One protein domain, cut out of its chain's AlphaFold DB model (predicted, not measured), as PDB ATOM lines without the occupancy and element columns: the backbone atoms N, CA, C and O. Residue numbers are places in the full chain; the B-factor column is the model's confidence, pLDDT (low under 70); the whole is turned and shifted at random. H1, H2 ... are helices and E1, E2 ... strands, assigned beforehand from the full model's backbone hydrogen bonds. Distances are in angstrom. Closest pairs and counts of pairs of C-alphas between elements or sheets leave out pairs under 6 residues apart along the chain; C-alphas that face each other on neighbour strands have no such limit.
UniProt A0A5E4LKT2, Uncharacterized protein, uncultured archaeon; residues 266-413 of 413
ATOM      1  N   PHE A 266      44.062 -61.898  66.971       92.69
ATOM      2  CA  PHE A 266      44.014 -62.102  68.412       92.69
ATOM      3  C   PHE A 266      43.526 -63.514  68.698       92.69
ATOM      4  O   PHE A 266      42.392 -63.877  68.370       92.69
ATOM      5  N   LYS A 267      44.388 -64.315  69.312       95.44
ATOM      6  CA  LYS A 267      44.075 -65.666  69.766       95.44
ATOM      7  C   LYS A 267      43.557 -65.604  71.199       95.44
ATOM      8  O   LYS A 267      44.199 -65.017  72.062       95.44
ATOM      9  N   VAL A 268      42.438 -66.264  71.469       95.12
ATOM     10  CA  VAL A 268      41.885 -66.414  72.819       95.12
ATOM     11  C   VAL A 268      41.527 -67.874  73.041       95.12
ATOM     12  O   VAL A 268      40.821 -68.463  72.228       95.12
ATOM     13  N   ILE A 269      41.986 -68.467  74.139       92.44
ATOM     14  CA  ILE A 269      41.509 -69.773  74.606       92.44
ATOM     15  C   ILE A 269      40.578 -69.514  75.795       92.44
ATOM     16  O   ILE A 269      41.064 -69.138  76.862       92.44
ATOM     17  N   PRO A 270      39.249 -69.643  75.633       82.50
ATOM     18  CA  PRO A 270      38.322 -69.414  76.735       82.50
ATOM     19  C   PRO A 270      38.589 -70.358  77.912       82.50
ATOM     20  O   PRO A 270      39.057 -71.485  77.730       82.50
ATOM     21  N   GLU A 271      38.278 -69.912  79.128       80.12
ATOM     22  CA  GLU A 271      38.465 -70.739  80.319       80.12
ATOM     23  C   GLU A 271      37.643 -72.036  80.217       80.12
ATOM     24  O   GLU A 271      36.441 -72.016  79.964       80.12
ATOM     25  N   GLY A 272      38.313 -73.179  80.389       81.25
ATOM     26  CA  GLY A 272      37.693 -74.500  80.263       81.25
ATOM     27  C   GLY A 272      37.535 -75.016  78.827       81.25
ATOM     28  O   GLY A 272      37.076 -76.143  78.649       81.25
ATOM     29  N   GLU A 273      37.945 -74.255  77.808       85.62
ATOM     30  CA  GLU A 273      37.963 -74.699  76.410       85.62
ATOM     31  C   GLU A 273      39.381 -75.120  75.970       85.62
ATOM     32  O   GLU A 273      40.390 -74.594  76.435       85.62
ATOM     33  N   SER A 274      39.475 -76.081  75.043       84.06
ATOM     34  CA  SER A 274      40.748 -76.501  74.427       84.06
ATOM     35  C   SER A 274      40.982 -75.897  73.041       84.06
ATOM     36  O   SER A 274      42.073 -76.027  72.485       84.06
ATOM     37  N   THR A 275      39.953 -75.287  72.453       89.06
ATOM     38  CA  THR A 275      39.982 -74.789  71.077       89.06
ATOM     39  C   THR A 275      40.155 -73.273  71.087       89.06
ATOM     40  O   THR A 275      39.343 -72.581  71.699       89.06
ATOM     41  N   PRO A 276      41.182 -72.727  70.413       92.44
ATOM     42  CA  PRO A 276      41.350 -71.285  70.319       92.44
ATOM     43  C   PRO A 276      40.262 -70.656  69.441       92.44
ATOM     44  O   PRO A 276      39.938 -71.162  68.364       92.44
ATOM     45  N   LYS A 277      39.753 -69.508  69.881       92.94
ATOM     46  CA  LYS A 277      38.990 -68.557  69.072       92.94
ATOM     47  C   LYS A 277      39.948 -67.512  68.511       92.94
ATOM     48  O   LYS A 277      40.890 -67.098  69.187       92.94
ATOM     49  N   PHE A 278      39.699 -67.096  67.274       93.31
ATOM     50  CA  PHE A 278      40.496 -66.084  66.593       93.31
ATOM     51  C   PHE A 278      39.622 -64.891  66.243       93.31
ATOM     52  O   PHE A 278      38.598 -65.034  65.576       93.31
ATOM     53  N   TYR A 279      40.065 -63.717  66.666       92.25
ATOM     54  CA  TYR A 279      39.500 -62.434  66.283       92.25
ATOM     55  C   TYR A 279      40.487 -61.720  65.361       92.25
ATOM     56  O   TYR A 279      41.692 -61.940  65.450       92.25
ATOM     57  N   SER A 280      39.992 -60.866  64.470       88.25
ATOM     58  CA  SER A 280      40.846 -60.031  63.626       88.25
ATOM     59  C   SER A 280      40.302 -58.614  63.593       88.25
ATOM     60  O   SER A 280      39.128 -58.408  63.289       88.25
ATOM     61  N   SER A 281      41.138 -57.641  63.939       89.19
ATOM     62  CA  SER A 281      40.783 -56.223  63.879       89.19
ATOM     63  C   SER A 281      42.036 -55.377  63.773       89.19
ATOM     64  O   SER A 281      42.796 -55.243  64.732       89.19
ATOM     65  N   ARG A 282      42.212 -54.750  62.606       89.31
ATOM     66  CA  ARG A 282      43.247 -53.734  62.416       89.31
ATOM     67  C   ARG A 282      43.060 -52.597  63.416       89.31
ATOM     68  O   ARG A 282      43.997 -52.265  64.117       89.31
ATOM     69  N   LEU A 283      41.849 -52.051  63.526       90.25
ATOM     70  CA  LEU A 283      41.593 -50.874  64.358       90.25
ATOM     71  C   LEU A 283      41.852 -51.128  65.851       90.25
ATOM     72  O   LEU A 283      42.403 -50.259  66.513       90.25
ATOM     73  N   PHE A 284      41.552 -52.327  66.369       92.44
ATOM     74  CA  PHE A 284      41.896 -52.653  67.759       92.44
ATOM     75  C   PHE A 284      43.413 -52.706  67.974       92.44
ATOM     76  O   PHE A 284      43.912 -52.208  68.978       92.44
ATOM     77  N   HIS A 285      44.156 -53.255  67.006       94.38
ATOM     78  CA  HIS A 285      45.620 -53.236  67.024       94.38
ATOM     79  C   HIS A 285      46.179 -51.808  66.967       94.38
ATOM     80  O   HIS A 285      47.094 -51.494  67.724       94.38
ATOM     81  N   GLU A 286      45.626 -50.936  66.114       93.06
ATOM     82  CA  GLU A 286      46.001 -49.511  66.074       93.06
ATOM     83  C   GLU A 286      45.723 -48.839  67.431       93.06
ATOM     84  O   GLU A 286      46.570 -48.123  67.955       93.06
ATOM     85  N   GLY A 287      44.573 -49.127  68.055       95.06
ATOM     86  CA  GLY A 287      44.207 -48.605  69.375       95.06
ATOM     87  C   GLY A 287      45.147 -49.049  70.501       95.06
ATOM     88  O   GLY A 287      45.509 -48.239  71.354       95.06
ATOM     89  N   LEU A 288      45.581 -50.314  70.494       97.44
ATOM     90  CA  LEU A 288      46.589 -50.834  71.427       97.44
ATOM     91  C   LEU A 288      47.963 -50.197  71.192       97.44
ATOM     92  O   LEU A 288      48.628 -49.788  72.143       97.44
ATOM     93  N   THR A 289      48.370 -50.087  69.924       96.75
ATOM     94  CA  THR A 289      49.650 -49.480  69.529       96.75
ATOM     95  C   THR A 289      49.703 -48.018  69.962       96.75
ATOM     96  O   THR A 289      50.661 -47.597  70.606       96.75
ATOM     97  N   GLU A 290      48.637 -47.264  69.701       96.62
ATOM     98  CA  GLU A 290      48.506 -45.861  70.086       96.62
ATOM     99  C   GLU A 290      48.447 -45.675  71.610       96.62
ATOM    100  O   GLU A 290      49.107 -44.778  72.135       96.62
ATOM    101  N   LEU A 291      47.728 -46.532  72.350       97.88
ATOM    102  CA  LEU A 291      47.731 -46.497  73.818       97.88
ATOM    103  C   LEU A 291      49.160 -46.631  74.362       97.88
ATOM    104  O   LEU A 291      49.609 -45.785  75.138       97.88
ATOM    105  N   HIS A 292      49.891 -47.652  73.917       97.56
ATOM    106  CA  HIS A 292      51.262 -47.889  74.359       97.56
ATOM    107  C   HIS A 292      52.224 -46.779  73.910       97.56
ATOM    108  O   HIS A 292      53.061 -46.342  74.702       97.56
ATOM    109  N   ALA A 293      52.088 -46.255  72.688       96.62
ATOM    110  CA  ALA A 293      52.907 -45.144  72.201       96.62
ATOM    111  C   ALA A 293      52.720 -43.881  73.057       96.62
ATOM    112  O   ALA A 293      53.696 -43.223  73.440       96.62
ATOM    113  N   GLN A 294      51.476 -43.562  73.419       96.50
ATOM    114  CA  GLN A 294      51.148 -42.441  74.301       96.50
ATOM    115  C   GLN A 294      51.710 -42.636  75.711       96.50
ATOM    116  O   GLN A 294      52.230 -41.688  76.301       96.50
ATOM    117  N   GLU A 295      51.628 -43.843  76.271       96.56
ATOM    118  CA  GLU A 295      52.171 -44.140  77.599       96.56
ATOM    119  C   GLU A 295      53.694 -44.013  77.640       96.56
ATOM    120  O   GLU A 295      54.226 -43.328  78.516       96.56
ATOM    121  N   ILE A 296      54.393 -44.605  76.666       95.62
ATOM    122  CA  ILE A 296      55.858 -44.573  76.585       95.62
ATOM    123  C   ILE A 296      56.352 -43.141  76.395       95.62
ATOM    124  O   ILE A 296      57.231 -42.693  77.132       95.62
ATOM    125  N   THR A 297      55.782 -42.391  75.448       94.81
ATOM    126  CA  THR A 297      56.203 -41.001  75.212       94.81
ATOM    127  C   THR A 297      55.980 -40.122  76.440       94.81
ATOM    128  O   THR A 297      56.890 -39.400  76.862       94.81
ATOM    129  N   ARG A 298      54.813 -40.235  77.089       94.94
ATOM    130  CA  ARG A 298      54.486 -39.451  78.290       94.94
ATOM    131  C   ARG A 298      55.342 -39.831  79.492       94.94
ATOM    132  O   ARG A 298      55.716 -38.938  80.251       94.94
ATOM    133  N   ALA A 299      55.701 -41.107  79.646       94.44
ATOM    134  CA  ALA A 299      56.631 -41.559  80.682       94.44
ATOM    135  C   ALA A 299      58.021 -40.911  80.546       94.44
ATOM    136  O   ALA A 299      58.690 -40.677  81.551       94.44
ATOM    137  N   HIS A 300      58.411 -40.530  79.326       93.81
ATOM    138  CA  HIS A 300      59.668 -39.839  79.028       93.81
ATOM    139  C   HIS A 300      59.526 -38.307  78.970       93.81
ATOM    140  O   HIS A 300      60.387 -37.609  78.435       93.81
ATOM    141  N   GLY A 301      58.446 -37.756  79.537       93.81
ATOM    142  CA  GLY A 301      58.225 -36.309  79.625       93.81
ATOM    143  C   GLY A 301      57.818 -35.652  78.306       93.81
ATOM    144  O   GLY A 301      57.753 -34.424  78.227       93.81
ATOM    145  N   VAL A 302      57.513 -36.448  77.280       92.94
ATOM    146  CA  VAL A 302      57.076 -35.976  75.969       92.94
ATOM    147  C   VAL A 302      55.561 -36.111  75.876       92.94
ATOM    148  O   VAL A 302      55.019 -37.200  76.010       92.94
ATOM    149  N   LYS A 303      54.852 -34.999  75.668       93.62
ATOM    150  CA  LYS A 303      53.384 -34.990  75.609       93.62
ATOM    151  C   LYS A 303      52.900 -34.725  74.180       93.62
ATOM    152  O   LYS A 303      52.940 -33.563  73.770       93.62
ATOM    153  N   PRO A 304      52.414 -35.751  73.458       91.62
ATOM    154  CA  PRO A 304      51.840 -35.572  72.126       91.62
ATOM    155  C   PRO A 304      50.615 -34.649  72.161       91.62
ATOM    156  O   PRO A 304      49.933 -34.529  73.188       91.62
ATOM    157  N   SER A 305      50.350 -33.971  71.047       87.19
ATOM    158  CA  SER A 305      49.291 -32.962  70.923       87.19
ATOM    159  C   SER A 305      47.894 -33.560  70.737       87.19
ATOM    160  O   SER A 305      46.897 -32.911  71.065       87.19
ATOM    161  N   SER A 306      47.816 -34.795  70.245       86.19
ATOM    162  CA  SER A 306      46.575 -35.504  69.942       86.19
ATOM    163  C   SER A 306      46.678 -36.989  70.301       86.19
ATOM    164  O   SER A 306      47.748 -37.471  70.670       86.19
ATOM    165  N   VAL A 307      45.540 -37.685  70.239       86.75
ATOM    166  CA  VAL A 307      45.417 -39.145  70.374       86.75
ATOM    167  C   VAL A 307      44.726 -39.653  69.112       86.75
ATOM    168  O   VAL A 307      43.566 -39.298  68.873       86.75
ATOM    169  N   ALA A 308      45.427 -40.445  68.303       85.50
ATOM    170  CA  ALA A 308      44.860 -41.075  67.111       85.50
ATOM    171  C   ALA A 308      43.919 -42.235  67.496       85.50
ATOM    172  O   ALA A 308      43.818 -42.584  68.669       85.50
ATOM    173  N   TYR A 309      43.171 -42.794  66.534       82.50
ATOM    174  CA  TYR A 309      42.318 -43.985  66.736       82.50
ATOM    175  C   TYR A 309      41.455 -43.924  68.007       82.50
ATOM    176  O   TYR A 309      41.362 -44.872  68.781       82.50
ATOM    177  N   SER A 310      40.875 -42.753  68.284       86.38
ATOM    178  CA  SER A 310      40.427 -42.425  69.637       86.38
ATOM    179  C   SER A 310      39.388 -43.389  70.232       86.38
ATOM    180  O   SER A 310      39.513 -43.699  71.417       86.38
ATOM    181  N   PRO A 311      38.381 -43.893  69.486       90.62
ATOM    182  CA  PRO A 311      37.508 -44.955  69.990       90.62
ATOM    183  C   PRO A 311      38.283 -46.221  70.382       90.62
ATOM    184  O   PRO A 311      38.053 -46.797  71.442       90.62
ATOM    185  N   ASP A 312      39.228 -46.638  69.550       93.25
ATOM    186  CA  ASP A 312      39.989 -47.869  69.724       93.25
ATOM    187  C   ASP A 312      40.954 -47.774  70.918       93.25
ATOM    188  O   ASP A 312      41.013 -48.682  71.746       93.25
ATOM    189  N   VAL A 313      41.624 -46.628  71.084       95.12
ATOM    190  CA  VAL A 313      42.481 -46.328  72.246       95.12
ATOM    191  C   VAL A 313      41.687 -46.326  73.543       95.12
ATOM    192  O   VAL A 313      42.136 -46.860  74.557       95.12
ATOM    193  N   VAL A 314      40.495 -45.719  73.538       95.56
ATOM    194  CA  VAL A 314      39.643 -45.686  74.730       95.56
ATOM    195  C   VAL A 314      39.199 -47.101  75.090       95.56
ATOM    196  O   VAL A 314      39.298 -47.470  76.256       95.56
ATOM    197  N   ALA A 315      38.785 -47.921  74.120       95.69
ATOM    198  CA  ALA A 315      38.451 -49.321  74.379       95.69
ATOM    199  C   ALA A 315      39.651 -50.103  74.945       95.69
ATOM    200  O   ALA A 315      39.511 -50.776  75.967       95.69
ATOM    201  N   ALA A 316      40.841 -49.959  74.353       97.19
ATOM    202  CA  ALA A 316      42.072 -50.569  74.858       97.19
ATOM    203  C   ALA A 316      42.380 -50.149  76.307       97.19
ATOM    204  O   ALA A 316      42.709 -50.995  77.140       97.19
ATOM    205  N   ALA A 317      42.190 -48.870  76.647       97.75
ATOM    206  CA  ALA A 317      42.410 -48.363  77.999       97.75
ATOM    207  C   ALA A 317      41.453 -48.988  79.031       97.75
ATOM    208  O   ALA A 317      41.871 -49.256  80.157       97.75
ATOM    209  N   TYR A 318      40.196 -49.268  78.664       97.44
ATOM    210  CA  TYR A 318      39.265 -49.995  79.540       97.44
ATOM    211  C   TYR A 318      39.744 -51.415  79.814       97.44
ATOM    212  O   TYR A 318      39.726 -51.851  80.966       97.44
ATOM    213  N   ILE A 319      40.196 -52.125  78.774       98.00
ATOM    214  CA  ILE A 319      40.760 -53.465  78.946       98.00
ATOM    215  C   ILE A 319      41.977 -53.387  79.873       98.00
ATOM    216  O   ILE A 319      42.027 -54.110  80.867       98.00
ATOM    217  N   GLN A 320      42.904 -52.455  79.621       98.12
ATOM    218  CA  GLN A 320      44.100 -52.268  80.445       98.12
ATOM    219  C   GLN A 320      43.780 -51.950  81.907       98.12
ATOM    220  O   GLN A 320      44.459 -52.438  82.805       98.12
ATOM    221  N   HIS A 321      42.758 -51.132  82.159       96.75
ATOM    222  CA  HIS A 321      42.340 -50.768  83.514       96.75
ATOM    223  C   HIS A 321      41.934 -51.988  84.344       96.75
ATOM    224  O   HIS A 321      42.191 -52.029  85.545       96.75
ATOM    225  N   VAL A 322      41.339 -52.990  83.700       96.44
ATOM    226  CA  VAL A 322      40.883 -54.216  84.360       96.44
ATOM    227  C   VAL A 322      42.001 -55.248  84.471       96.44
ATOM    228  O   VAL A 322      42.195 -55.829  85.537       96.44
ATOM    229  N   VAL A 323      42.741 -55.486  83.385       97.50
ATOM    230  CA  VAL A 323      43.730 -56.580  83.330       97.50
ATOM    231  C   VAL A 323      45.130 -56.158  83.776       97.50
ATOM    232  O   VAL A 323      45.955 -57.003  84.105       97.50
ATOM    233  N   GLY A 324      45.404 -54.858  83.817       97.06
ATOM    234  CA  GLY A 324      46.716 -54.288  84.099       97.06
ATOM    235  C   GLY A 324      47.612 -54.154  82.854       97.06
ATOM    236  O   GLY A 324      47.472 -54.908  81.887       97.06
ATOM    237  N   PRO A 325      48.569 -53.205  82.877       95.38
ATOM    238  CA  PRO A 325      49.400 -52.865  81.719       95.38
ATOM    239  C   PRO A 325      50.294 -54.013  81.248       95.38
ATOM    240  O   PRO A 325      50.422 -54.229  80.050       95.38
ATOM    241  N   GLU A 326      50.874 -54.798  82.160       94.56
ATOM    242  CA  GLU A 326      51.811 -55.861  81.770       94.56
ATOM    243  C   GLU A 326      51.121 -57.043  81.075       94.56
ATOM    244  O   GLU A 326      51.660 -57.581  80.110       94.56
ATOM    245  N   ILE A 327      49.907 -57.414  81.506       96.25
ATOM    246  CA  ILE A 327      49.130 -58.481  80.854       96.25
ATOM    247  C   ILE A 327      48.713 -58.044  79.447       96.25
ATOM    248  O   ILE A 327      48.835 -58.824  78.501       96.25
ATOM    249  N   LEU A 328      48.245 -56.801  79.296       97.50
ATOM    250  CA  LEU A 328      47.849 -56.286  77.987       97.50
ATOM    251  C   LEU A 328      49.051 -56.143  77.046       97.50
ATOM    252  O   LEU A 328      48.958 -56.525  75.883       97.50
ATOM    253  N   LYS A 329      50.189 -55.665  77.559       95.06
ATOM    254  CA  LYS A 329      51.445 -55.540  76.814       95.06
ATOM    255  C   LYS A 329      51.936 -56.890  76.283       95.06
ATOM    256  O   LYS A 329      52.286 -56.992  75.110       95.06
ATOM    257  N   GLU A 330      51.948 -57.931  77.119       94.19
ATOM    258  CA  GLU A 330      52.326 -59.291  76.699       94.19
ATOM    259  C   GLU A 330      51.402 -59.797  75.578       94.19
ATOM    260  O   GLU A 330      51.869 -60.313  74.559       94.19
ATOM    261  N   ALA A 331      50.090 -59.598  75.728       96.06
ATOM    262  CA  ALA A 331      49.108 -60.003  74.725       96.06
ATOM    263  C   ALA A 331      49.264 -59.230  73.405       96.06
ATOM    264  O   ALA A 331      49.210 -59.830  72.334       96.06
ATOM    265  N   TYR A 332      49.522 -57.920  73.468       96.19
ATOM    266  CA  TYR A 332      49.793 -57.076  72.301       96.19
ATOM    267  C   TYR A 332      50.994 -57.570  71.481       96.19
ATOM    268  O   TYR A 332      50.952 -57.597  70.248       96.19
ATOM    269  N   LEU A 333      52.069 -57.976  72.155       93.00
ATOM    270  CA  LEU A 333      53.284 -58.444  71.487       93.00
ATOM    271  C   LEU A 333      53.122 -59.836  70.892       93.00
ATOM    272  O   LEU A 333      53.635 -60.097  69.814       93.00
ATOM    273  N   THR A 334      52.438 -60.732  71.597       92.94
ATOM    274  CA  THR A 334      52.366 -62.154  71.227       92.94
ATOM    275  C   THR A 334      51.141 -62.509  70.391       92.94
ATOM    276  O   THR A 334      51.074 -63.604  69.840       92.94
ATOM    277  N   GLY A 335      50.137 -61.628  70.349       94.44
ATOM    278  CA  GLY A 335      48.822 -61.915  69.778       94.44
ATOM    279  C   GLY A 335      47.973 -62.879  70.619       94.44
ATOM    280  O   GLY A 335      46.842 -63.181  70.233       94.44
ATOM    281  N   ASP A 336      48.469 -63.368  71.765       96.00
ATOM    282  CA  ASP A 336      47.742 -64.287  72.647       96.00
ATOM    283  C   ASP A 336      47.046 -63.528  73.787       96.00
ATOM    284  O   ASP A 336      47.633 -63.153  74.802       96.00
ATOM    285  N   PHE A 337      45.742 -63.332  73.621       97.38
ATOM    286  CA  PHE A 337      44.859 -62.633  74.548       97.38
ATOM    287  C   PHE A 337      44.202 -63.578  75.562       97.38
ATOM    288  O   PHE A 337      43.310 -63.166  76.299       97.38
ATOM    289  N   THR A 338      44.645 -64.833  75.670       96.56
ATOM    290  CA  THR A 338      44.092 -65.796  76.639       96.56
ATOM    291  C   THR A 338      44.197 -65.284  78.077       96.56
ATOM    292  O   THR A 338      43.217 -65.297  78.820       96.56
ATOM    293  N   LYS A 339      45.370 -64.766  78.472       96.56
ATOM    294  CA  LYS A 339      45.564 -64.188  79.814       96.56
ATOM    295  C   LYS A 339      44.707 -62.942  80.034       96.56
ATOM    296  O   LYS A 339      44.203 -62.756  81.137       96.56
ATOM    297  N   VAL A 340      44.524 -62.122  78.994       97.75
ATOM    298  CA  VAL A 340      43.641 -60.947  79.031       97.75
ATOM    299  C   VAL A 340      42.206 -61.394  79.285       97.75
ATOM    300  O   VAL A 340      41.590 -60.891  80.214       97.75
ATOM    301  N   ALA A 341      41.702 -62.375  78.533       96.81
ATOM    302  CA  ALA A 341      40.344 -62.885  78.682       96.81
ATOM    303  C   ALA A 341      40.074 -63.405  80.101       96.81
ATOM    304  O   ALA A 341      39.108 -62.988  80.734       96.81
ATOM    305  N   ILE A 342      40.977 -64.236  80.633       95.44
ATOM    306  CA  ILE A 342      40.863 -64.793  81.990       95.44
ATOM    307  C   ILE A 342      40.899 -63.681  83.047       95.44
ATOM    308  O   ILE A 342      40.076 -63.661  83.962       95.44
ATOM    309  N   ALA A 343      41.857 -62.752  82.947       96.44
ATOM    310  CA  ALA A 343      41.990 -61.659  83.907       96.44
ATOM    311  C   ALA A 343      40.781 -60.715  83.865       96.44
ATOM    312  O   ALA A 343      40.289 -60.308  84.916       96.44
ATOM    313  N   PHE A 344      40.289 -60.414  82.663       97.12
ATOM    314  CA  PHE A 344      39.127 -59.567  82.439       97.12
ATOM    315  C   PHE A 344      37.874 -60.207  83.034       97.12
ATOM    316  O   PHE A 344      37.278 -59.638  83.943       97.12
ATOM    317  N   ASP A 345      37.531 -61.427  82.618       95.69
ATOM    318  CA  ASP A 345      36.336 -62.135  83.091       95.69
ATOM    319  C   ASP A 345      36.330 -62.311  84.614       95.69
ATOM    320  O   ASP A 345      35.299 -62.124  85.264       95.69
ATOM    321  N   LYS A 346      37.495 -62.605  85.205       94.75
ATOM    322  CA  LYS A 346      37.654 -62.712  86.658       94.75
ATOM    323  C   LYS A 346      37.413 -61.385  87.374       94.75
ATOM    324  O   LYS A 346      36.792 -61.379  88.433       94.75
ATOM    325  N   ALA A 347      37.940 -60.285  86.846       94.00
ATOM    326  CA  ALA A 347      37.807 -58.970  87.464       94.00
ATOM    327  C   ALA A 347      36.395 -58.383  87.301       94.00
ATOM    328  O   ALA A 347      35.931 -57.677  88.192       94.00
ATOM    329  N   ILE A 348      35.709 -58.717  86.206       94.56
ATOM    330  CA  ILE A 348      34.292 -58.402  85.994       94.56
ATOM    331  C   ILE A 348      33.382 -59.314  86.835       94.56
ATOM    332  O   ILE A 348      32.303 -58.902  87.235       94.56
ATOM    333  N   GLY A 349      33.800 -60.551  87.124       93.50
ATOM    334  CA  GLY A 349      32.963 -61.547  87.803       93.50
ATOM    335  C   GLY A 349      31.965 -62.249  86.874       93.50
ATOM    336  O   GLY A 349      31.058 -62.932  87.349       93.50
ATOM    337  N   ARG A 350      32.141 -62.114  85.551       93.12
ATOM    338  CA  ARG A 350      31.245 -62.655  84.521       93.12
ATOM    339  C   ARG A 350      32.041 -63.411  83.445       93.12
ATOM    340  O   ARG A 350      32.584 -62.779  82.539       93.12
ATOM    341  N   PRO A 351      32.095 -64.756  83.502       92.75
ATOM    342  CA  PRO A 351      32.763 -65.566  82.482       92.75
ATOM    343  C   PRO A 351      32.235 -65.293  81.065       92.75
ATOM    344  O   PRO A 351      31.024 -65.217  80.854       92.75
ATOM    345  N   GLY A 352      33.143 -65.167  80.095       92.38
ATOM    346  CA  GLY A 352      32.840 -64.920  78.684       92.38
ATOM    347  C   GLY A 352      32.657 -63.449  78.299       92.38
ATOM    348  O   GLY A 352      32.482 -63.163  77.113       92.38
ATOM    349  N   SER A 353      32.727 -62.514  79.249       95.25
ATOM    350  CA  SER A 353      32.540 -61.081  78.997       95.25
ATOM    351  C   SER A 353      33.589 -60.484  78.049       95.25
ATOM    352  O   SER A 353      33.252 -59.633  77.225       95.25
ATOM    353  N   PHE A 354      34.835 -60.968  78.083       96.31
ATOM    354  CA  PHE A 354      35.867 -60.541  77.138       96.31
ATOM    355  C   PHE A 354      35.570 -61.007  75.707       96.31
ATOM    356  O   PHE A 354      35.735 -60.248  74.753       96.31
ATOM    357  N   ASN A 355      35.088 -62.242  75.543       93.88
ATOM    358  CA  ASN A 355      34.703 -62.755  74.227       93.88
ATOM    359  C   ASN A 355      33.499 -61.988  73.670       93.88
ATOM    360  O   ASN A 355      33.500 -61.641  72.494       93.88
ATOM    361  N   GLU A 356      32.513 -61.669  74.515       94.81
ATOM    362  CA  GLU A 356      31.375 -60.821  74.140       94.81
ATOM    363  C   GLU A 356      31.846 -59.426  73.700       94.81
ATOM    364  O   GLU A 356      31.426 -58.941  72.649       94.81
ATOM    365  N   PHE A 357      32.779 -58.811  74.439       95.62
ATOM    366  CA  PHE A 357      33.430 -57.566  74.023       95.62
ATOM    367  C   PHE A 357      34.078 -57.701  72.639       95.62
ATOM    368  O   PHE A 357      33.794 -56.887  71.762       95.62
ATOM    369  N   MET A 358      34.899 -58.732  72.411       94.81
ATOM    370  CA  MET A 358      35.581 -58.933  71.128       94.81
ATOM    371  C   MET A 358      34.593 -59.186  69.982       94.81
ATOM    372  O   MET A 358      34.785 -58.669  68.881       94.81
ATOM    373  N   GLU A 359      33.505 -59.920  70.221       92.69
ATOM    374  CA  GLU A 359      32.429 -60.126  69.246       92.69
ATOM    375  C   GLU A 359      31.672 -58.833  68.926       92.69
ATOM    376  O   GLU A 359      31.288 -58.614  67.780       92.69
ATOM    377  N   ILE A 360      31.449 -57.960  69.911       92.31
ATOM    378  CA  ILE A 360      30.840 -56.643  69.689       92.31
ATOM    379  C   ILE A 360      31.799 -55.744  68.908       92.31
ATOM    380  O   ILE A 360      31.394 -55.124  67.927       92.31
ATOM    381  N   TYR A 361      33.065 -55.709  69.314       91.31
ATOM    382  CA  TYR A 361      34.088 -54.865  68.712       91.31
ATOM    383  C   TYR A 361      34.347 -55.216  67.244       91.31
ATOM    384  O   TYR A 361      34.454 -54.331  66.398       91.31
ATOM    385  N   THR A 362      34.451 -56.511  66.935       88.56
ATOM    386  CA  THR A 362      34.785 -57.006  65.589       88.56
ATOM    387  C   THR A 362      33.586 -57.102  64.654       88.56
ATOM    388  O   THR A 362      33.755 -57.419  63.473       88.56
ATOM    389  N   LYS A 363      32.371 -56.802  65.132       85.25
ATOM    390  CA  LYS A 363      31.205 -56.733  64.254       85.25
ATOM    391  C   LYS A 363      31.388 -55.622  63.215       85.25
ATOM    392  O   LYS A 363      31.774 -54.505  63.561       85.25
ATOM    393  N   PRO A 364      31.048 -55.885  61.944       70.56
ATOM    394  CA  PRO A 364      31.030 -54.851  60.922       70.56
ATOM    395  C   PRO A 364      29.882 -53.873  61.210       70.56
ATOM    396  O   PRO A 364      28.714 -54.172  60.973       70.56
ATOM    397  N   VAL A 365      30.217 -52.697  61.736       65.19
ATOM    398  CA  VAL A 365      29.282 -51.587  61.988       65.19
ATOM    399  C   VAL A 365      29.874 -50.319  61.379       65.19
ATOM    400  O   VAL A 365      30.417 -49.481  62.087       65.19
ATOM    401  N   GLY A 366      29.833 -50.203  60.047       63.94
ATOM    402  CA  GLY A 366      30.419 -49.067  59.318       63.94
ATOM    403  C   GLY A 366      31.888 -48.778  59.679       63.94
ATOM    404  O   GLY A 366      32.554 -49.568  60.348       63.94
ATOM    405  N   GLU A 367      32.415 -47.636  59.245       55.12
ATOM    406  CA  GLU A 367      33.742 -47.190  59.681       55.12
ATOM    407  C   GLU A 367      33.678 -46.714  61.145       55.12
ATOM    408  O   GLU A 367      32.954 -45.779  61.485       55.12
ATOM    409  N   GLY A 368      34.402 -47.395  62.041       55.62
ATOM    410  CA  GLY A 368      34.575 -46.991  63.445       55.62
ATOM    411  C   GLY A 368      33.376 -47.203  64.384       55.62
ATOM    412  O   GLY A 368      33.465 -46.869  65.569       55.62
ATOM    413  N   GLY A 369      32.254 -47.765  63.917       66.81
ATOM    414  CA  GLY A 369      31.077 -47.997  64.765       66.81
ATOM    415  C   GLY A 369      31.271 -49.113  65.796       66.81
ATOM    416  O   GLY A 369      30.750 -49.004  66.904       66.81
ATOM    417  N   GLY A 370      32.076 -50.134  65.480       81.50
ATOM    418  CA  GLY A 370      32.352 -51.265  66.382       81.50
ATOM    419  C   GLY A 370      32.957 -50.831  67.715       81.50
ATOM    420  O   GLY A 370      32.445 -51.191  68.772       81.50
ATOM    421  N   ALA A 371      33.968 -49.961  67.677       84.44
ATOM    422  CA  ALA A 371      34.629 -49.455  68.877       84.44
ATOM    423  C   ALA A 371      33.695 -48.603  69.756       84.44
ATOM    424  O   ALA A 371      33.694 -48.752  70.974       84.44
ATOM    425  N   LYS A 372      32.836 -47.756  69.166       86.19
ATOM    426  CA  LYS A 372      31.866 -46.951  69.937       86.19
ATOM    427  C   LYS A 372      30.838 -47.825  70.655       86.19
ATOM    428  O   LYS A 372      30.550 -47.599  71.828       86.19
ATOM    429  N   VAL A 373      30.304 -48.831  69.960       89.31
ATOM    430  CA  VAL A 373      29.357 -49.788  70.551       89.31
ATOM    431  C   VAL A 373      30.048 -50.617  71.635       89.31
ATOM    432  O   VAL A 373      29.466 -50.838  72.693       89.31
ATOM    433  N   ALA A 374      31.304 -51.011  71.418       90.69
ATOM    434  CA  ALA A 374      32.092 -51.736  72.405       90.69
ATOM    435  C   ALA A 374      32.384 -50.897  73.663       90.69
ATOM    436  O   ALA A 374      32.269 -51.418  74.768       90.69
ATOM    437  N   ILE A 375      32.679 -49.596  73.534       92.88
ATOM    438  CA  ILE A 375      32.818 -48.693  74.693       92.88
ATOM    439  C   ILE A 375      31.500 -48.604  75.468       92.88
ATOM    440  O   ILE A 375      31.505 -48.758  76.685       92.88
ATOM    441  N   ALA A 376      30.368 -48.409  74.786       92.62
ATOM    442  CA  ALA A 376      29.062 -48.338  75.449       92.62
ATOM    443  C   ALA A 376      28.702 -49.651  76.173       92.62
ATOM    444  O   ALA A 376      28.122 -49.634  77.263       92.62
ATOM    445  N   PHE A 377      29.075 -50.791  75.584       95.38
ATOM    446  CA  PHE A 377      28.980 -52.097  76.231       95.38
ATOM    447  C   PHE A 377      29.837 -52.156  77.501       95.38
ATOM    448  O   PHE A 377      29.322 -52.526  78.553       95.38
ATOM    449  N   LEU A 378      31.106 -51.744  77.428       95.75
ATOM    450  CA  LEU A 378      32.018 -51.733  78.572       95.75
ATOM    451  C   LEU A 378      31.533 -50.804  79.693       95.75
ATOM    452  O   LEU A 378      31.580 -51.196  80.854       95.75
ATOM    453  N   ASP A 379      31.011 -49.622  79.363       94.44
ATOM    454  CA  ASP A 379      30.408 -48.703  80.337       94.44
ATOM    455  C   ASP A 379      29.240 -49.358  81.080       94.44
ATOM    456  O   ASP A 379      29.178 -49.335  82.310       94.44
ATOM    457  N   THR A 380      28.335 -49.992  80.330       95.69
ATOM    458  CA  THR A 380      27.173 -50.688  80.899       95.69
ATOM    459  C   THR A 380      27.611 -51.863  81.769       95.69
ATOM    460  O   THR A 380      27.091 -52.041  82.871       95.69
ATOM    461  N   LEU A 381      28.583 -52.646  81.297       95.56
ATOM    462  CA  LEU A 381      29.126 -53.795  82.012       95.56
ATOM    463  C   LEU A 381      29.795 -53.362  83.321       95.56
ATOM    464  O   LEU A 381      29.493 -53.911  84.375       95.56
ATOM    465  N   PHE A 382      30.660 -52.349  83.285       95.81
ATOM    466  CA  PHE A 382      31.381 -51.888  84.472       95.81
ATOM    467  C   PHE A 382      30.422 -51.283  85.495       95.81
ATOM    468  O   PHE A 382      30.582 -51.510  86.692       95.81
ATOM    469  N   GLN A 383      29.397 -50.558  85.039       94.25
ATOM    470  CA  GLN A 383      28.352 -50.047  85.918       94.25
ATOM    471  C   GLN A 383      27.549 -51.180  86.572       94.25
ATOM    472  O   GLN A 383      27.295 -51.119  87.775       94.25
ATOM    473  N   ALA A 384      27.151 -52.194  85.798       94.25
ATOM    474  CA  ALA A 384      26.366 -53.323  86.293       94.25
ATOM    475  C   ALA A 384      27.136 -54.153  87.332       94.25
ATOM    476  O   ALA A 384      26.563 -54.530  88.351       94.25
ATOM    477  N   GLU A 385      28.434 -54.363  87.109       94.94
ATOM    478  CA  GLU A 385      29.292 -55.193  87.966       94.94
ATOM    479  C   GLU A 385      30.049 -54.382  89.039       94.94
ATOM    480  O   GLU A 385      30.867 -54.916  89.788       94.94
ATOM    481  N   GLY A 386      29.793 -53.072  89.146       93.81
ATOM    482  CA  GLY A 386      30.386 -52.212  90.176       93.81
ATOM    483  C   GLY A 386      31.892 -51.955  90.015       93.81
ATOM    484  O   GLY A 386      32.574 -51.629  90.990       93.81
ATOM    485  N   VAL A 387      32.426 -52.075  88.798       94.31
ATOM    486  CA  VAL A 387      33.837 -51.817  88.488       94.31
ATOM    487  C   VAL A 387      34.084 -50.309  88.427       94.31
ATOM    488  O   VAL A 387      33.531 -49.589  87.599       94.31
ATOM    489  N   SER A 388      34.950 -49.801  89.308       93.06
ATOM    490  CA  SER A 388      35.258 -48.366  89.374       93.06
ATOM    491  C   SER A 388      36.008 -47.876  88.128       93.06
ATOM    492  O   SER A 388      37.136 -48.300  87.891       93.06
ATOM    493  N   THR A 389      35.463 -46.873  87.429       92.62
ATOM    494  CA  THR A 389      36.095 -46.193  86.275       92.62
ATOM    495  C   THR A 389      36.918 -44.956  86.648       92.62
ATOM    496  O   THR A 389      37.484 -44.303  85.776       92.62
ATOM    497  N   ARG A 390      37.039 -44.618  87.939       92.62
ATOM    498  CA  ARG A 390      37.658 -43.354  88.383       92.62
ATOM    499  C   ARG A 390      39.066 -43.119  87.822       92.62
ATOM    500  O   ARG A 390      39.413 -41.985  87.511       92.62
ATOM    501  N   ALA A 391      39.877 -44.174  87.706       92.00
ATOM    502  CA  ALA A 391      41.222 -44.064  87.143       92.00
ATOM    503  C   ALA A 391      41.184 -43.702  85.647       92.00
ATOM    504  O   ALA A 391      41.931 -42.818  85.225       92.00
ATOM    505  N   LEU A 392      40.263 -44.298  84.876       94.00
ATOM    506  CA  LEU A 392      40.021 -43.966  83.466       94.00
ATOM    507  C   LEU A 392      39.585 -42.509  83.302       94.00
ATOM    508  O   LEU A 392      40.087 -41.814  82.423       94.00
ATOM    509  N   ASP A 393      38.718 -42.017  84.186       91.50
ATOM    510  CA  ASP A 393      38.211 -40.640  84.126       91.50
ATOM    511  C   ASP A 393      39.288 -39.581  84.404       91.50
ATOM    512  O   ASP A 393      39.137 -38.423  84.013       91.50
ATOM    513  N   SER A 394      40.390 -39.977  85.047       93.81
ATOM    514  CA  SER A 394      41.570 -39.134  85.273       93.81
ATOM    515  C   SER A 394      42.718 -39.383  84.289       93.81
ATOM    516  O   SER A 394      43.702 -38.643  84.307       93.81
ATOM    517  N   ASN A 395      42.617 -40.407  83.437       95.00
ATOM    518  CA  ASN A 395      43.678 -40.753  82.500       95.00
ATOM    519  C   ASN A 395      43.700 -39.733  81.342       95.00
ATOM    520  O   ASN A 395      42.709 -39.613  80.615       95.00
ATOM    521  N   PRO A 396      44.813 -39.003  81.122       93.94
ATOM    522  CA  PRO A 396      44.879 -37.978  80.085       93.94
ATOM    523  C   PRO A 396      44.663 -38.535  78.670       93.94
ATOM    524  O   PRO A 396      44.068 -37.843  77.851       93.94
ATOM    525  N   ILE A 397      45.081 -39.775  78.398       94.88
ATOM    526  CA  ILE A 397      44.897 -40.436  77.097       94.88
ATOM    527  C   ILE A 397      43.401 -40.666  76.844       94.88
ATOM    528  O   ILE A 397      42.882 -40.316  75.786       94.88
ATOM    529  N   VAL A 398      42.678 -41.165  77.851       95.12
ATOM    530  CA  VAL A 398      41.226 -41.406  77.776       95.12
ATOM    531  C   VAL A 398      40.452 -40.094  77.649       95.12
ATOM    532  O   VAL A 398      39.520 -39.997  76.849       95.12
ATOM    533  N   ILE A 399      40.832 -39.068  78.416       94.19
ATOM    534  CA  ILE A 399      40.214 -37.738  78.342       94.19
ATOM    535  C   ILE A 399      40.366 -37.156  76.934       94.19
ATOM    536  O   ILE A 399      39.384 -36.671  76.366       94.19
ATOM    537  N   ASP A 400      41.576 -37.188  76.379       90.75
ATOM    538  CA  ASP A 400      41.851 -36.632  75.058       90.75
ATOM    539  C   ASP A 400      41.153 -37.452  73.959       90.75
ATOM    540  O   ASP A 400      40.477 -36.866  73.111       90.75
ATOM    541  N   GLY A 401      41.157 -38.786  74.050       89.81
ATOM    542  CA  GLY A 401      40.411 -39.652  73.133       89.81
ATOM    543  C   GLY A 401      38.899 -39.385  73.147       89.81
ATOM    544  O   GLY A 401      38.277 -39.198  72.099       89.81
ATOM    545  N   ARG A 402      38.285 -39.246  74.329       91.88
ATOM    546  CA  ARG A 402      36.851 -38.914  74.460       91.88
ATOM    547  C   ARG A 402      36.495 -37.545  73.868       91.88
ATOM    548  O   ARG A 402      35.377 -37.376  73.377       91.88
ATOM    549  N   LYS A 403      37.401 -36.557  73.888       90.19
ATOM    550  CA  LYS A 403      37.161 -35.255  73.231       90.19
ATOM    551  C   LYS A 403      37.044 -35.408  71.716       90.19
ATOM    552  O   LYS A 403      36.145 -34.801  71.135       90.19
ATOM    553  N   VAL A 404      37.903 -36.223  71.104       85.69
ATOM    554  CA  VAL A 404      37.869 -36.498  69.658       85.69
ATOM    555  C   VAL A 404      36.579 -37.223  69.282       85.69
ATOM    556  O   VAL A 404      35.883 -36.784  68.370       85.69
ATOM    557  N   ILE A 405      36.184 -38.251  70.045       86.75
ATOM    558  CA  ILE A 405      34.922 -38.982  69.823       86.75
ATOM    559  C   ILE A 405      33.728 -38.015  69.781       86.75
ATOM    560  O   ILE A 405      32.936 -38.047  68.840       86.75
ATOM    561  N   ARG A 406      33.638 -37.099  70.754       89.25
ATOM    562  CA  ARG A 406      32.570 -36.085  70.816       89.25
ATOM    563  C   ARG A 406      32.628 -35.073  69.672       89.25
ATOM    564  O   ARG A 406      31.594 -34.530  69.296       89.25
ATOM    565  N   ALA A 407      33.815 -34.753  69.155       84.94
ATOM    566  CA  ALA A 407      33.948 -33.871  67.998       84.94
ATOM    567  C   ALA A 407      33.364 -34.532  66.742       84.94
ATOM    568  O   ALA A 407      32.476 -33.949  66.126       84.94
ATOM    569  N   LEU A 408      33.744 -35.785  66.473       79.31
ATOM    570  CA  LEU A 408      33.227 -36.576  65.349       79.31
ATOM    571  C   LEU A 408      31.702 -36.762  65.416       79.31
ATOM    572  O   LEU A 408      31.011 -36.717  64.405       79.31
ATOM    573  N   GLU A 409      31.145 -36.943  66.615       84.00
ATOM    574  CA  GLU A 409      29.690 -37.043  66.805       84.00
ATOM    575  C   GLU A 409      28.937 -35.742  66.524       84.00
ATOM    576  O   GLU A 409      27.755 -35.794  66.188       84.00
ATOM    577  N   ARG A 410      29.584 -34.585  66.696       87.56
ATOM    578  CA  ARG A 410      28.981 -33.290  66.356       87.56
ATOM    579  C   ARG A 410      29.012 -33.031  64.859       87.56
ATOM    580  O   ARG A 410      28.069 -32.442  64.366       87.56
ATOM    581  N   GLU A 411      30.059 -33.469  64.165       79.62
ATOM    582  CA  GLU A 411      30.185 -33.320  62.708       79.62
ATOM    583  C   GLU A 411      29.207 -34.212  61.932       79.62
ATOM    584  O   GLU A 411      28.814 -33.876  60.821       79.62
ATOM    585  N   ALA A 412      28.786 -35.334  62.523       79.44
ATOM    586  CA  ALA A 412      27.819 -36.252  61.922       79.44
ATOM    587  C   ALA A 412      26.340 -35.827  62.081       79.44
ATOM    588  O   ALA A 412      25.463 -36.513  61.552       79.44
ATOM    589  N   ARG A 413      26.052 -34.763  62.843       81.00
ATOM    590  CA  ARG A 413      24.701 -34.219  63.077       81.00
ATOM    591  C   ARG A 413      24.498 -32.951  62.269       81.00
ATOM    592  O   ARG A 413      23.364 -32.776  61.773       81.00
TER     593      ARG A 413
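Overview. This is residues 266 to 413 of the 413 residues of an uncharacterized protein of uncultured archaeon (UniProt A0A5E4LKT2). Helix H2 runs through the middle, and H1, H4, H6, H7 and H8 pack round it; H3 joins this cluster through H4, and H5 through H4 and H6. A small two-stranded hairpin, E1 and E2, sits far from the middle, near H4 and H5, while residues 406 to 413, most of them the last part of H8, stick out. The printed part has 148 residues, with two named strands and then eight named helices in the order E1 E2 H1 H2 H3 H4 H5 H6 H7 H8; the sheet, E1 - E2, is antiparallel and the class is mostly helix. The whole is compact, with a radius of gyration of the C-alphas of 14.8 A and spans of 44 by 39 by 30 A.

Along the chain. Find C-alpha 266 at (44.014, -62.102, 68.412), where E1, residues 266 to 268, begins; E2 follows at residues 277 to 280. From C-alpha 282 at (43.247, -53.734, 62.416), H1 runs 25.7 A through residues 282 to 299. Next come H2, residues 310 to 323, 20.0 A long; H3, residues 325 to 334; H4, residues 338 to 348; and H5, residues 353 to 361. H6, residues 369 to 384, covers 22.7 A, and H7 is residues 390 to 394. H8, residues 396 to 411, runs 23.2 A to C-alpha 411 at (30.185, -33.320, 62.708).

Arrangement. Begin at H2, the hub, which touches five helices. H1 touches it with residues 283 to 291 alone, only just about perpendicular at 73 degrees; the C-alphas of Gly 287 and Val 313 are closest, 4.1 A apart. H8 touches H2, closest at the C-alphas of Ser 310 and Gly 401, 4.5 A. H6 touches H2 with residues 371 to 378 alone, closest at the C-alphas of Pro 311 and Ala 371, 5.5 A. H4 touches residues 319 to 323 of H2 alone, about perpendicular at 78 degrees, with the C-alphas of Val 323 and Ala 343 closest at 5.4 A. H7 touches residues 317 to 321 of H2 alone, closest at the C-alphas of His 321 and Leu 392, 7.2 A. H3 and H4 are a helical hairpin at a shallow tilt of 30 degrees; H5 and H6 are another, at 27 degrees. In the hairpin of E1 and E2, look for N 266 and O 279, 2.8 A apart, within hydrogen-bond range. In each of the eight helices, every O i to N i+4 pair is within that range.

Size, cuts and confidence. The farthest C-alphas, of Ser 274 and Arg 413, are 46.6 A apart. The printed part has no cut and no long link. Its mean pLDDT is 91.3; residues 365 to 369 are under 70.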